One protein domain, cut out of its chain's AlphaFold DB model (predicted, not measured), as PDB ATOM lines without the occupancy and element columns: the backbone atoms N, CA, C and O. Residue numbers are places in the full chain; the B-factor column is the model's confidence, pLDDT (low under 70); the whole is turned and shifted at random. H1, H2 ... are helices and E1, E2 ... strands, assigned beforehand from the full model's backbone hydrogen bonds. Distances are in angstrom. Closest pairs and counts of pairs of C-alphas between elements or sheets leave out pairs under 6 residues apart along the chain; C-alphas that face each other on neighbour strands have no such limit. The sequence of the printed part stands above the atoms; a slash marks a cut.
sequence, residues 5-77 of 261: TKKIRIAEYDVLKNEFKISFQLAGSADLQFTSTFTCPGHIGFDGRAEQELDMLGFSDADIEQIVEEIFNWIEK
ATOM      1  N   THR A   5      46.230 -36.017  19.280       64.81
ATOM      2  CA  THR A   5      46.385 -36.914  18.118       64.81
ATOM      3  C   THR A   5      45.375 -36.671  17.013       64.81
ATOM      4  O   THR A   5      45.659 -36.962  15.852       64.81
ATOM      5  N   LYS A   6      44.210 -36.102  17.339       69.94
ATOM      6  CA  LYS A   6      43.194 -35.724  16.352       69.94
ATOM      7  C   LYS A   6      42.918 -34.227  16.377       69.94
ATOM      8  O   LYS A   6      43.121 -33.544  17.375       69.94
ATOM      9  N   LYS A   7      42.391 -33.740  15.249       78.12
ATOM     10  CA  LYS A   7      41.861 -32.380  15.107       78.12
ATOM     11  C   LYS A   7      40.760 -32.159  16.149       78.12
ATOM     12  O   LYS A   7      39.762 -32.873  16.108       78.12
ATOM     13  N   ILE A   8      40.947 -31.166  17.016       83.94
ATOM     14  CA  ILE A   8      39.913 -30.604  17.897       83.94
ATOM     15  C   ILE A   8      38.678 -30.262  17.048       83.94
ATOM     16  O   ILE A   8      38.817 -29.724  15.942       83.94
ATOM     17  N   ARG A   9      37.482 -30.615  17.531       85.50
ATOM     18  CA  ARG A   9      36.199 -30.321  16.875       85.50
ATOM     19  C   ARG A   9      35.219 -29.719  17.871       85.50
ATOM     20  O   ARG A   9      35.167 -30.146  19.021       85.50
ATOM     21  N   ILE A  10      34.400 -28.792  17.392       84.50
ATOM     22  CA  ILE A  10      33.224 -28.307  18.114       84.50
ATOM     23  C   ILE A  10      32.064 -29.231  17.735       84.50
ATOM     24  O   ILE A  10      31.703 -29.302  16.560       84.50
ATOM     25  N   ALA A  11      31.536 -29.977  18.703       85.81
ATOM     26  CA  ALA A  11      30.415 -30.892  18.505       85.81
ATOM     27  C   ALA A  11      29.071 -30.159  18.605       85.81
ATOM     28  O   ALA A  11      28.175 -30.390  17.797       85.81
ATOM     29  N   GLU A  12      28.950 -29.254  19.573       84.94
ATOM     30  CA  GLU A  12      27.734 -28.485  19.829       84.94
ATOM     31  C   GLU A  12      28.095 -27.108  20.397       84.94
ATOM     32  O   GLU A  12      29.114 -26.956  21.079       84.94
ATOM     33  N   TYR A  13      27.254 -26.111  20.119       81.50
ATOM     34  CA  TYR A  13      27.344 -24.781  20.713       81.50
ATOM     35  C   TYR A  13      25.981 -24.357  21.265       81.50
ATOM     36  O   TYR A  13      25.035 -24.171  20.497       81.50
ATOM     37  N   ASP A  14      25.900 -24.173  22.584       80.62
ATOM     38  CA  ASP A  14      24.733 -23.594  23.246       80.62
ATOM     39  C   ASP A  14      24.907 -22.071  23.337       80.62
ATOM     40  O   ASP A  14      25.672 -21.547  24.148       80.62
ATOM     41  N   VAL A  15      24.170 -21.351  22.489       70.94
ATOM     42  CA  VAL A  15      24.201 -19.882  22.412       70.94
ATOM     43  C   VAL A  15      23.676 -19.232  23.696       70.94
ATOM     44  O   VAL A  15      24.126 -18.147  24.060       70.94
ATOM     45  N   LEU A  16      22.710 -19.859  24.373       70.12
ATOM     46  CA  LEU A  16      22.048 -19.276  25.542       70.12
ATOM     47  C   LEU A  16      22.933 -19.367  26.782       70.12
ATOM     48  O   LEU A  16      22.975 -18.423  27.571       70.12
ATOM     49  N   LYS A  17      23.636 -20.492  26.938       77.00
ATOM     50  CA  LYS A  17      24.562 -20.724  28.056       77.00
ATOM     51  C   LYS A  17      25.996 -20.312  27.762       77.00
ATOM     52  O   LYS A  17      26.790 -20.187  28.686       77.00
ATOM     53  N   ASN A  18      26.309 -20.061  26.493       72.38
ATOM     54  CA  ASN A  18      27.659 -19.784  26.017       72.38
ATOM     55  C   ASN A  18      28.638 -20.938  26.318       72.38
ATOM     56  O   ASN A  18      29.787 -20.735  26.717       72.38
ATOM     57  N   GLU A  19      28.149 -22.159  26.120       81.06
ATOM     58  CA  GLU A  19      28.864 -23.411  26.361       81.06
ATOM     59  C   GLU A  19      29.208 -24.080  25.028       81.06
ATOM     60  O   GLU A  19      28.368 -24.194  24.130       81.06
ATOM     61  N   PHE A  20      30.446 -24.553  24.906       78.50
ATOM     62  CA  PHE A  20      30.896 -25.376  23.792       78.50
ATOM     63  C   PHE A  20      31.078 -26.801  24.261       78.50
ATOM     64  O   PHE A  20      31.786 -27.062  25.231       78.50
ATOM     65  N   LYS A  21      30.532 -27.742  23.502       84.44
ATOM     66  CA  LYS A  21      30.956 -29.131  23.621       84.44
ATOM     67  C   LYS A  21      32.094 -29.341  22.647       84.44
ATOM     68  O   LYS A  21      31.886 -29.397  21.432       84.44
ATOM     69  N   ILE A  22      33.304 -29.391  23.185       85.38
ATOM     70  CA  ILE A  22      34.517 -29.622  22.413       85.38
ATOM     71  C   ILE A  22      34.856 -31.102  22.539       85.38
ATOM     72  O   ILE A  22      34.937 -31.658  23.630       85.38
ATOM     73  N   SER A  23      35.055 -31.747  21.398       85.19
ATOM     74  CA  SER A  23      35.522 -33.127  21.330       85.19
ATOM     75  C   SER A  23      36.945 -33.156  20.788       85.19
ATOM     76  O   SER A  23      37.232 -32.535  19.755       85.19
ATOM     77  N   PHE A  24      37.827 -33.890  21.456       84.00
ATOM     78  CA  PHE A  24      39.197 -34.109  21.005       84.00
ATOM     79  C   PHE A  24      39.687 -35.504  21.398       84.00
ATOM     80  O   PHE A  24      39.106 -36.174  22.246       84.00
ATOM     81  N   GLN A  25      40.764 -35.959  20.755       82.81
ATOM     82  CA  GLN A  25      41.382 -37.242  21.082       82.81
ATOM     83  C   GLN A  25      42.846 -37.059  21.468       82.81
ATOM     84  O   GLN A  25      43.663 -36.556  20.681       82.81
ATOM     85  N   LEU A  26      43.172 -37.522  22.669       81.88
ATOM     86  CA  LEU A  26      44.534 -37.604  23.179       81.88
ATOM     87  C   LEU A  26      45.193 -38.915  22.739       81.88
ATOM     88  O   LEU A  26      44.520 -39.928  22.531       81.88
ATOM     89  N   ALA A  27      46.518 -38.894  22.589       78.69
ATOM     90  CA  ALA A  27      47.279 -40.089  22.238       78.69
ATOM     91  C   ALA A  27      46.998 -41.233  23.220       78.69
ATOM     92  O   ALA A  27      47.186 -41.077  24.422       78.69
ATOM     93  N   GLY A  28      46.562 -42.385  22.708       78.81
ATOM     94  CA  GLY A  28      46.316 -43.571  23.534       78.81
ATOM     95  C   GLY A  28      45.033 -43.531  24.370       78.81
ATOM     96  O   GLY A  28      44.825 -44.439  25.164       78.81
ATOM     97  N   SER A  29      44.166 -42.532  24.182       79.00
ATOM     98  CA  SER A  29      42.859 -42.443  24.847       79.00
ATOM     99  C   SER A  29      41.702 -42.566  23.850       79.00
ATOM    100  O   SER A  29      41.864 -42.352  22.641       79.00
ATOM    101  N   ALA A  30      40.520 -42.927  24.356       81.50
ATOM    102  CA  ALA A  30      39.276 -42.852  23.591       81.50
ATOM    103  C   ALA A  30      38.963 -41.396  23.187       81.50
ATOM    104  O   ALA A  30      39.606 -40.458  23.659       81.50
ATOM    105  N   ASP A  31      37.998 -41.200  22.284       80.81
ATOM    106  CA  ASP A  31      37.518 -39.856  21.950       80.81
ATOM    107  C   ASP A  31      36.869 -39.247  23.207       80.81
ATOM    108  O   ASP A  31      35.855 -39.749  23.692       80.81
ATOM    109  N   LEU A  32      37.481 -38.189  23.746       82.00
ATOM    110  CA  LEU A  32      37.009 -37.494  24.938       82.00
ATOM    111  C   LEU A  32      36.118 -36.320  24.517       82.00
ATOM    112  O   LEU A  32      36.403 -35.607  23.547       82.00
ATOM    113  N   GLN A  33      35.016 -36.129  25.238       82.88
ATOM    114  CA  GLN A  33      34.090 -35.022  25.026       82.88
ATOM    115  C   GLN A  33      33.980 -34.226  26.311       82.88
ATOM    116  O   GLN A  33      33.568 -34.766  27.332       82.88
ATOM    117  N   PHE A  34      34.305 -32.941  26.234       84.75
ATOM    118  CA  PHE A  34      34.243 -32.052  27.378       84.75
ATOM    119  C   PHE A  34      33.378 -30.845  27.062       84.75
ATOM    120  O   PHE A  34      33.381 -30.311  25.945       84.75
ATOM    121  N   THR A  35      32.643 -30.402  28.073       82.25
ATOM    122  CA  THR A  35      31.965 -29.115  28.027       82.25
ATOM    123  C   THR A  35      32.953 -28.061  28.498       82.25
ATOM    124  O   THR A  35      33.515 -28.154  29.586       82.25
ATOM    125  N   SER A  36      33.197 -27.073  27.650       81.62
ATOM    126  CA  SER A  36      34.023 -25.924  27.970       81.62
ATOM    127  C   SER A  36      33.180 -24.662  27.916       81.62
ATOM    128  O   SER A  36      32.412 -24.429  26.977       81.62
ATOM    129  N   THR A  37      33.327 -23.837  28.944       80.00
ATOM    130  CA  THR A  37      32.702 -22.521  29.017       80.00
ATOM    131  C   THR A  37      33.695 -21.481  28.532       80.00
ATOM    132  O   THR A  37      34.764 -21.306  29.124       80.00
ATOM    133  N   PHE A  38      33.335 -20.758  27.472       73.06
ATOM    134  CA  PHE A  38      34.106 -19.601  27.030       73.06
ATOM    135  C   PHE A  38      33.637 -18.385  27.828       73.06
ATOM    136  O   PHE A  38      32.571 -17.832  27.563       73.06
ATOM    137  N   THR A  39      34.405 -17.955  28.823       70.62
ATOM    138  CA  THR A  39      34.058 -16.769  29.611       70.62
ATOM    139  C   THR A  39      34.725 -15.528  29.027       70.62
ATOM    140  O   THR A  39      35.903 -15.525  28.670       70.62
ATOM    141  N   CYS A  40      33.958 -14.445  28.885       56.00
ATOM    142  CA  CYS A  40      34.528 -13.131  28.601       56.00
ATOM    143  C   CYS A  40      35.167 -12.616  29.906       56.00
ATOM    144  O   CYS A  40      34.440 -12.547  30.900       56.00
ATOM    145  N   PRO A  41      36.476 -12.293  29.945       58.38
ATOM    146  CA  PRO A  41      37.345 -11.938  28.826       58.38
ATOM    147  C   PRO A  41      38.372 -13.037  28.481       58.38
ATOM    148  O   PRO A  41      39.460 -13.074  29.037       58.38
ATOM    149  N   GLY A  42      38.060 -13.901  27.511       65.19
ATOM    150  CA  GLY A  42      39.053 -14.784  26.888       65.19
ATOM    151  C   GLY A  42      39.582 -15.914  27.774       65.19
ATOM    152  O   GLY A  42      40.642 -16.450  27.474       65.19
ATOM    153  N   HIS A  43      38.863 -16.300  28.827       73.50
ATOM    154  CA  HIS A  43      39.222 -17.475  29.614       73.50
ATOM    155  C   HIS A  43      38.390 -18.669  29.166       73.50
ATOM    156  O   HIS A  43      37.155 -18.657  29.221       73.50
ATOM    157  N   ILE A  44      39.088 -19.705  28.715       77.12
ATOM    158  CA  ILE A  44      38.511 -21.013  28.441       77.12
ATOM    159  C   ILE A  44      38.768 -21.863  29.666       77.12
ATOM    160  O   ILE A  44      39.909 -22.198  29.961       77.12
ATOM    161  N   GLY A  45      37.692 -22.157  30.386       79.62
ATOM    162  CA  GLY A  45      37.698 -23.139  31.456       79.62
ATOM    163  C   GLY A  45      37.040 -24.419  30.970       79.62
ATOM    164  O   GLY A  45      36.117 -24.393  30.141       79.62
ATOM    165  N   PHE A  46      37.506 -25.541  31.490       83.06
ATOM    166  CA  PHE A  46      36.691 -26.739  31.517       83.06
ATOM    167  C   PHE A  46      35.637 -26.590  32.615       83.06
ATOM    168  O   PHE A  46      35.849 -25.887  33.603       83.06
ATOM    169  N   ASP A  47      34.472 -27.213  32.438       79.44
ATOM    170  CA  ASP A  47      33.589 -27.384  33.590       79.44
ATOM    171  C   ASP A  47      34.339 -28.221  34.649       79.44
ATOM    172  O   ASP A  47      35.110 -29.112  34.294       79.44
ATOM    173  N   GLY A  48      34.158 -27.935  35.942       78.12
ATOM    174  CA  GLY A  48      34.953 -28.569  37.003       78.12
ATOM    175  C   GLY A  48      34.909 -30.107  37.024       78.12
ATOM    176  O   GLY A  48      35.813 -30.734  37.568       78.12
ATOM    177  N   ARG A  49      33.906 -30.745  36.403       86.00
ATOM    178  CA  ARG A  49      33.880 -32.203  36.200       86.00
ATOM    179  C   ARG A  49      34.889 -32.658  35.157       86.00
ATOM    180  O   ARG A  49      35.481 -33.713  35.330       86.00
ATOM    181  N   ALA A  50      35.095 -31.885  34.097       86.12
ATOM    182  CA  ALA A  50      36.031 -32.224  33.033       86.12
ATOM    183  C   ALA A  50      37.493 -32.171  33.514       86.12
ATOM    184  O   ALA A  50      38.272 -33.052  33.161       86.12
ATOM    185  N   GLU A  51      37.857 -31.216  34.377       87.00
ATOM    186  CA  GLU A  51      39.186 -31.203  35.019       87.00
ATOM    187  C   GLU A  51      39.371 -32.421  35.928       87.00
ATOM    188  O   GLU A  51      40.384 -33.112  35.838       87.00
ATOM    189  N   GLN A  52      38.353 -32.752  36.729       89.81
ATOM    190  CA  GLN A  52      38.372 -33.939  37.583       89.81
ATOM    191  C   GLN A  52      38.457 -35.243  36.771       89.81
ATOM    192  O   GLN A  52      39.136 -36.182  37.175       89.81
ATOM    193  N   GLU A  53      37.780 -35.330  35.625       89.75
ATOM    194  CA  GLU A  53      37.880 -36.479  34.721       89.75
ATOM    195  C   GLU A  53      39.282 -36.619  34.125       89.75
ATOM    196  O   GLU A  53      39.791 -37.736  34.037       89.75
ATOM    197  N   LEU A  54      39.932 -35.512  33.759       88.69
ATOM    198  CA  LEU A  54      41.319 -35.524  33.293       88.69
ATOM    199  C   LEU A  54      42.289 -35.939  34.411       88.69
ATOM    200  O   LEU A  54      43.167 -36.769  34.171       88.69
ATOM    201  N   ASP A  55      42.086 -35.454  35.634       90.81
ATOM    202  CA  ASP A  55      42.868 -35.867  36.804       90.81
ATOM    203  C   ASP A  55      42.698 -37.375  37.091       90.81
ATOM    204  O   ASP A  55      43.672 -38.117  37.229       90.81
ATOM    205  N   MET A  56      41.465 -37.898  37.028       90.81
ATOM    206  CA  MET A  56      41.187 -39.339  37.166       90.81
ATOM    207  C   MET A  56      41.818 -40.200  36.060       90.81
ATOM    208  O   MET A  56      42.101 -41.379  36.282       90.81
ATOM    209  N   LEU A  57      42.039 -39.633  34.872       89.25
ATOM    210  CA  LEU A  57      42.757 -40.286  33.772       89.25
ATOM    211  C   LEU A  57      44.286 -40.223  33.939       89.25
ATOM    212  O   LEU A  57      45.012 -40.791  33.119       89.25
ATOM    213  N   GLY A  58      44.777 -39.589  35.008       91.56
ATOM    214  CA  GLY A  58      46.191 -39.494  35.353       91.56
ATOM    215  C   GLY A  58      46.934 -38.369  34.635       91.56
ATOM    216  O   GLY A  58      48.160 -38.439  34.520       91.56
ATOM    217  N   PHE A  59      46.224 -37.361  34.119       89.88
ATOM    218  CA  PHE A  59      46.864 -36.160  33.586       89.88
ATOM    219  C   PHE A  59      47.308 -35.255  34.732       89.88
ATOM    220  O   PHE A  59      46.551 -35.000  35.658       89.88
ATOM    221  N   SER A  60      48.547 -34.768  34.660       92.19
ATOM    222  CA  SER A  60      49.043 -33.783  35.622       92.19
ATOM    223  C   SER A  60      48.407 -32.413  35.383       92.19
ATOM    224  O   SER A  60      48.072 -32.098  34.241       92.19
ATOM    225  N   ASP A  61      48.334 -31.565  36.414       90.19
ATOM    226  CA  ASP A  61      47.864 -30.172  36.291       90.19
ATOM    227  C   ASP A  61      48.555 -29.433  35.133       90.19
ATOM    228  O   ASP A  61      47.908 -28.757  34.340       90.19
ATOM    229  N   ALA A  62      49.864 -29.650  34.956       90.12
ATOM    230  CA  ALA A  62      50.633 -29.062  33.862       90.12
ATOM    231  C   ALA A  62      50.212 -29.580  32.470       90.12
ATOM    232  O   ALA A  62      50.212 -28.819  31.503       90.12
ATOM    233  N   ASP A  63      49.857 -30.866  32.337       89.00
ATOM    234  CA  ASP A  63      49.315 -31.390  31.075       89.00
ATOM    235  C   ASP A  63      47.896 -30.842  30.822       89.00
ATOM    236  O   ASP A  63      47.559 -30.561  29.671       89.00
ATOM    237  N   ILE A  64      47.077 -30.658  31.867       88.94
ATOM    238  CA  ILE A  64      45.733 -30.062  31.761       88.94
ATOM    239  C   ILE A  64      45.835 -28.600  31.313       88.94
ATOM    240  O   ILE A  64      45.171 -28.216  30.350       88.94
ATOM    241  N   GLU A  65      46.704 -27.802  31.935       88.94
ATOM    242  CA  GLU A  65      46.972 -26.417  31.530       88.94
ATOM    243  C   GLU A  65      47.428 -26.338  30.069       88.94
ATOM    244  O   GLU A  65      46.898 -25.537  29.295       88.94
ATOM    245  N   GLN A  66      48.339 -27.222  29.650       88.75
ATOM    246  CA  GLN A  66      48.783 -27.292  28.257       88.75
ATOM    247  C   GLN A  66      47.621 -27.635  27.305       88.75
ATOM    248  O   GLN A  66      47.500 -27.048  26.229       88.75
ATOM    249  N   ILE A  67      46.744 -28.570  27.689       87.62
ATOM    250  CA  ILE A  67      45.548 -28.931  26.914       87.62
ATOM    251  C   ILE A  67      44.627 -27.715  26.749       87.62
ATOM    252  O   ILE A  67      44.168 -27.442  25.635       87.62
ATOM    253  N   VAL A  68      44.376 -26.971  27.830       88.69
ATOM    254  CA  VAL A  68      43.566 -25.745  27.804       88.69
ATOM    255  C   VAL A  68      44.195 -24.700  26.882       88.69
ATOM    256  O   VAL A  68      43.503 -24.138  26.030       88.69
ATOM    257  N   GLU A  69      45.504 -24.475  26.990       88.50
ATOM    258  CA  GLU A  69      46.227 -23.499  26.173       88.50
ATOM    259  C   GLU A  69      46.201 -23.866  24.679       88.50
ATOM    260  O   GLU A  69      45.973 -23.012  23.817       88.50
ATOM    261  N   GLU A  70      46.370 -25.143  24.335       88.44
ATOM    262  CA  GLU A  70      46.285 -25.603  22.947       88.44
ATOM    263  C   GLU A  70      44.872 -25.448  22.366       88.44
ATOM    264  O   GLU A  70      44.719 -25.036  21.210       88.44
ATOM    265  N   ILE A  71      43.831 -25.716  23.160       88.06
ATOM    266  CA  ILE A  71      42.436 -25.481  22.762       88.06
ATOM    267  C   ILE A  71      42.182 -23.984  22.568       88.06
ATOM    268  O   ILE A  71      41.581 -23.594  21.562       88.06
ATOM    269  N   PHE A  72      42.681 -23.146  23.474       88.00
ATOM    270  CA  PHE A  72      42.581 -21.694  23.370       88.00
ATOM    271  C   PHE A  72      43.235 -21.175  22.090       88.00
ATOM    272  O   PHE A  72      42.586 -20.515  21.275       88.00
ATOM    273  N   ASN A  73      44.479 -21.575  21.839       89.62
ATOM    274  CA  ASN A  73      45.200 -21.234  20.618       89.62
ATOM    275  C   ASN A  73      44.477 -21.738  19.361       89.62
ATOM    276  O   ASN A  73      44.473 -21.068  18.325       89.62
ATOM    277  N   TRP A  74      43.829 -22.905  19.423       89.94
ATOM    278  CA  TRP A  74      43.034 -23.427  18.314       89.94
ATOM    279  C   TRP A  74      41.757 -22.606  18.056       89.94
ATOM    280  O   TRP A  74      41.406 -22.408  16.885       89.94
ATOM    281  N   ILE A  75      41.085 -22.124  19.106       87.50
ATOM    282  CA  ILE A  75      39.876 -21.284  19.024       87.50
ATOM    283  C   ILE A  75      40.207 -19.882  18.506       87.50
ATOM    284  O   ILE A  75      39.455 -19.339  17.690       87.50
ATOM    285  N   GLU A  76      41.335 -19.321  18.937       89.94
ATOM    286  CA  GLU A  76      41.798 -17.992  18.533       89.94
ATOM    287  C   GLU A  76      42.479 -17.970  17.164       89.94
ATOM    288  O   GLU A  76      42.642 -16.909  16.561       89.94
ATOM    289  N   LYS A  77      42.827 -19.134  16.606       92.25
ATOM    290  CA  LYS A  77      43.431 -19.207  15.277       92.25
ATOM    291  C   LYS A  77      42.450 -18.738  14.188       92.25
ATOM    292  O   LYS A  77      41.384 -19.345  14.049       92.25
TER     293      LYS A  77
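AT A GLANCE: This is residues 5 to 77 of the 261 residues of an uncharacterized protein of Agrobacterium rhizogenes (UniProt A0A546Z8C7). A strongly twisted sheet of four strands has the long helix H2 packed across one face, and the shorter H1 on the opposite face, beside the strands. The 73 printed residues run E1, E2, E3, E4, H1, H2, a mixed class; the sheet has that same strand order, a meander, each strand the antiparallel neighbour of the one before. It is compact, radius of gyration of the C-alphas 11.8 A, spanning 33 by 22 by 21 A.

HOW THE PARTS SIT: Hairpins join E1, residues 9 to 14, to E2, residues 19 to 25 (N 11 to O 21, 2.8 A), E2 to E3, residues 31 to 39 (N 36 to O 20, 2.8 A), and E3 to E4, residues 43 to 46 (N 39 to O 43, 2.9 A). H2, residues 61 to 76, runs across E3 at 71 degrees on the local plane; its closest C-alphas to E4 are Phe 72 and Ile 44, 6.5 A. H1, residues 48 to 56, only just touches H2, residues 61 to 64 alone, with 3 pairs of C-alphas within 8 A, closest Leu 54 and Ile 64, 7.2 A. In both helices every O i to N i+4 pair is within hydrogen-bond range.

IN THESE COORDINATES: E1 begins at C-alpha 9 (36.199, -30.321, 16.875); H2, 22.4 A long, ends at C-alpha 76 (41.798, -17.992, 18.533). E3 is 24.6 A.

THE WHOLE: The printed part has no cut; its links are tight. Residues 5 to 6 and 40 to 42 have pLDDT under 70.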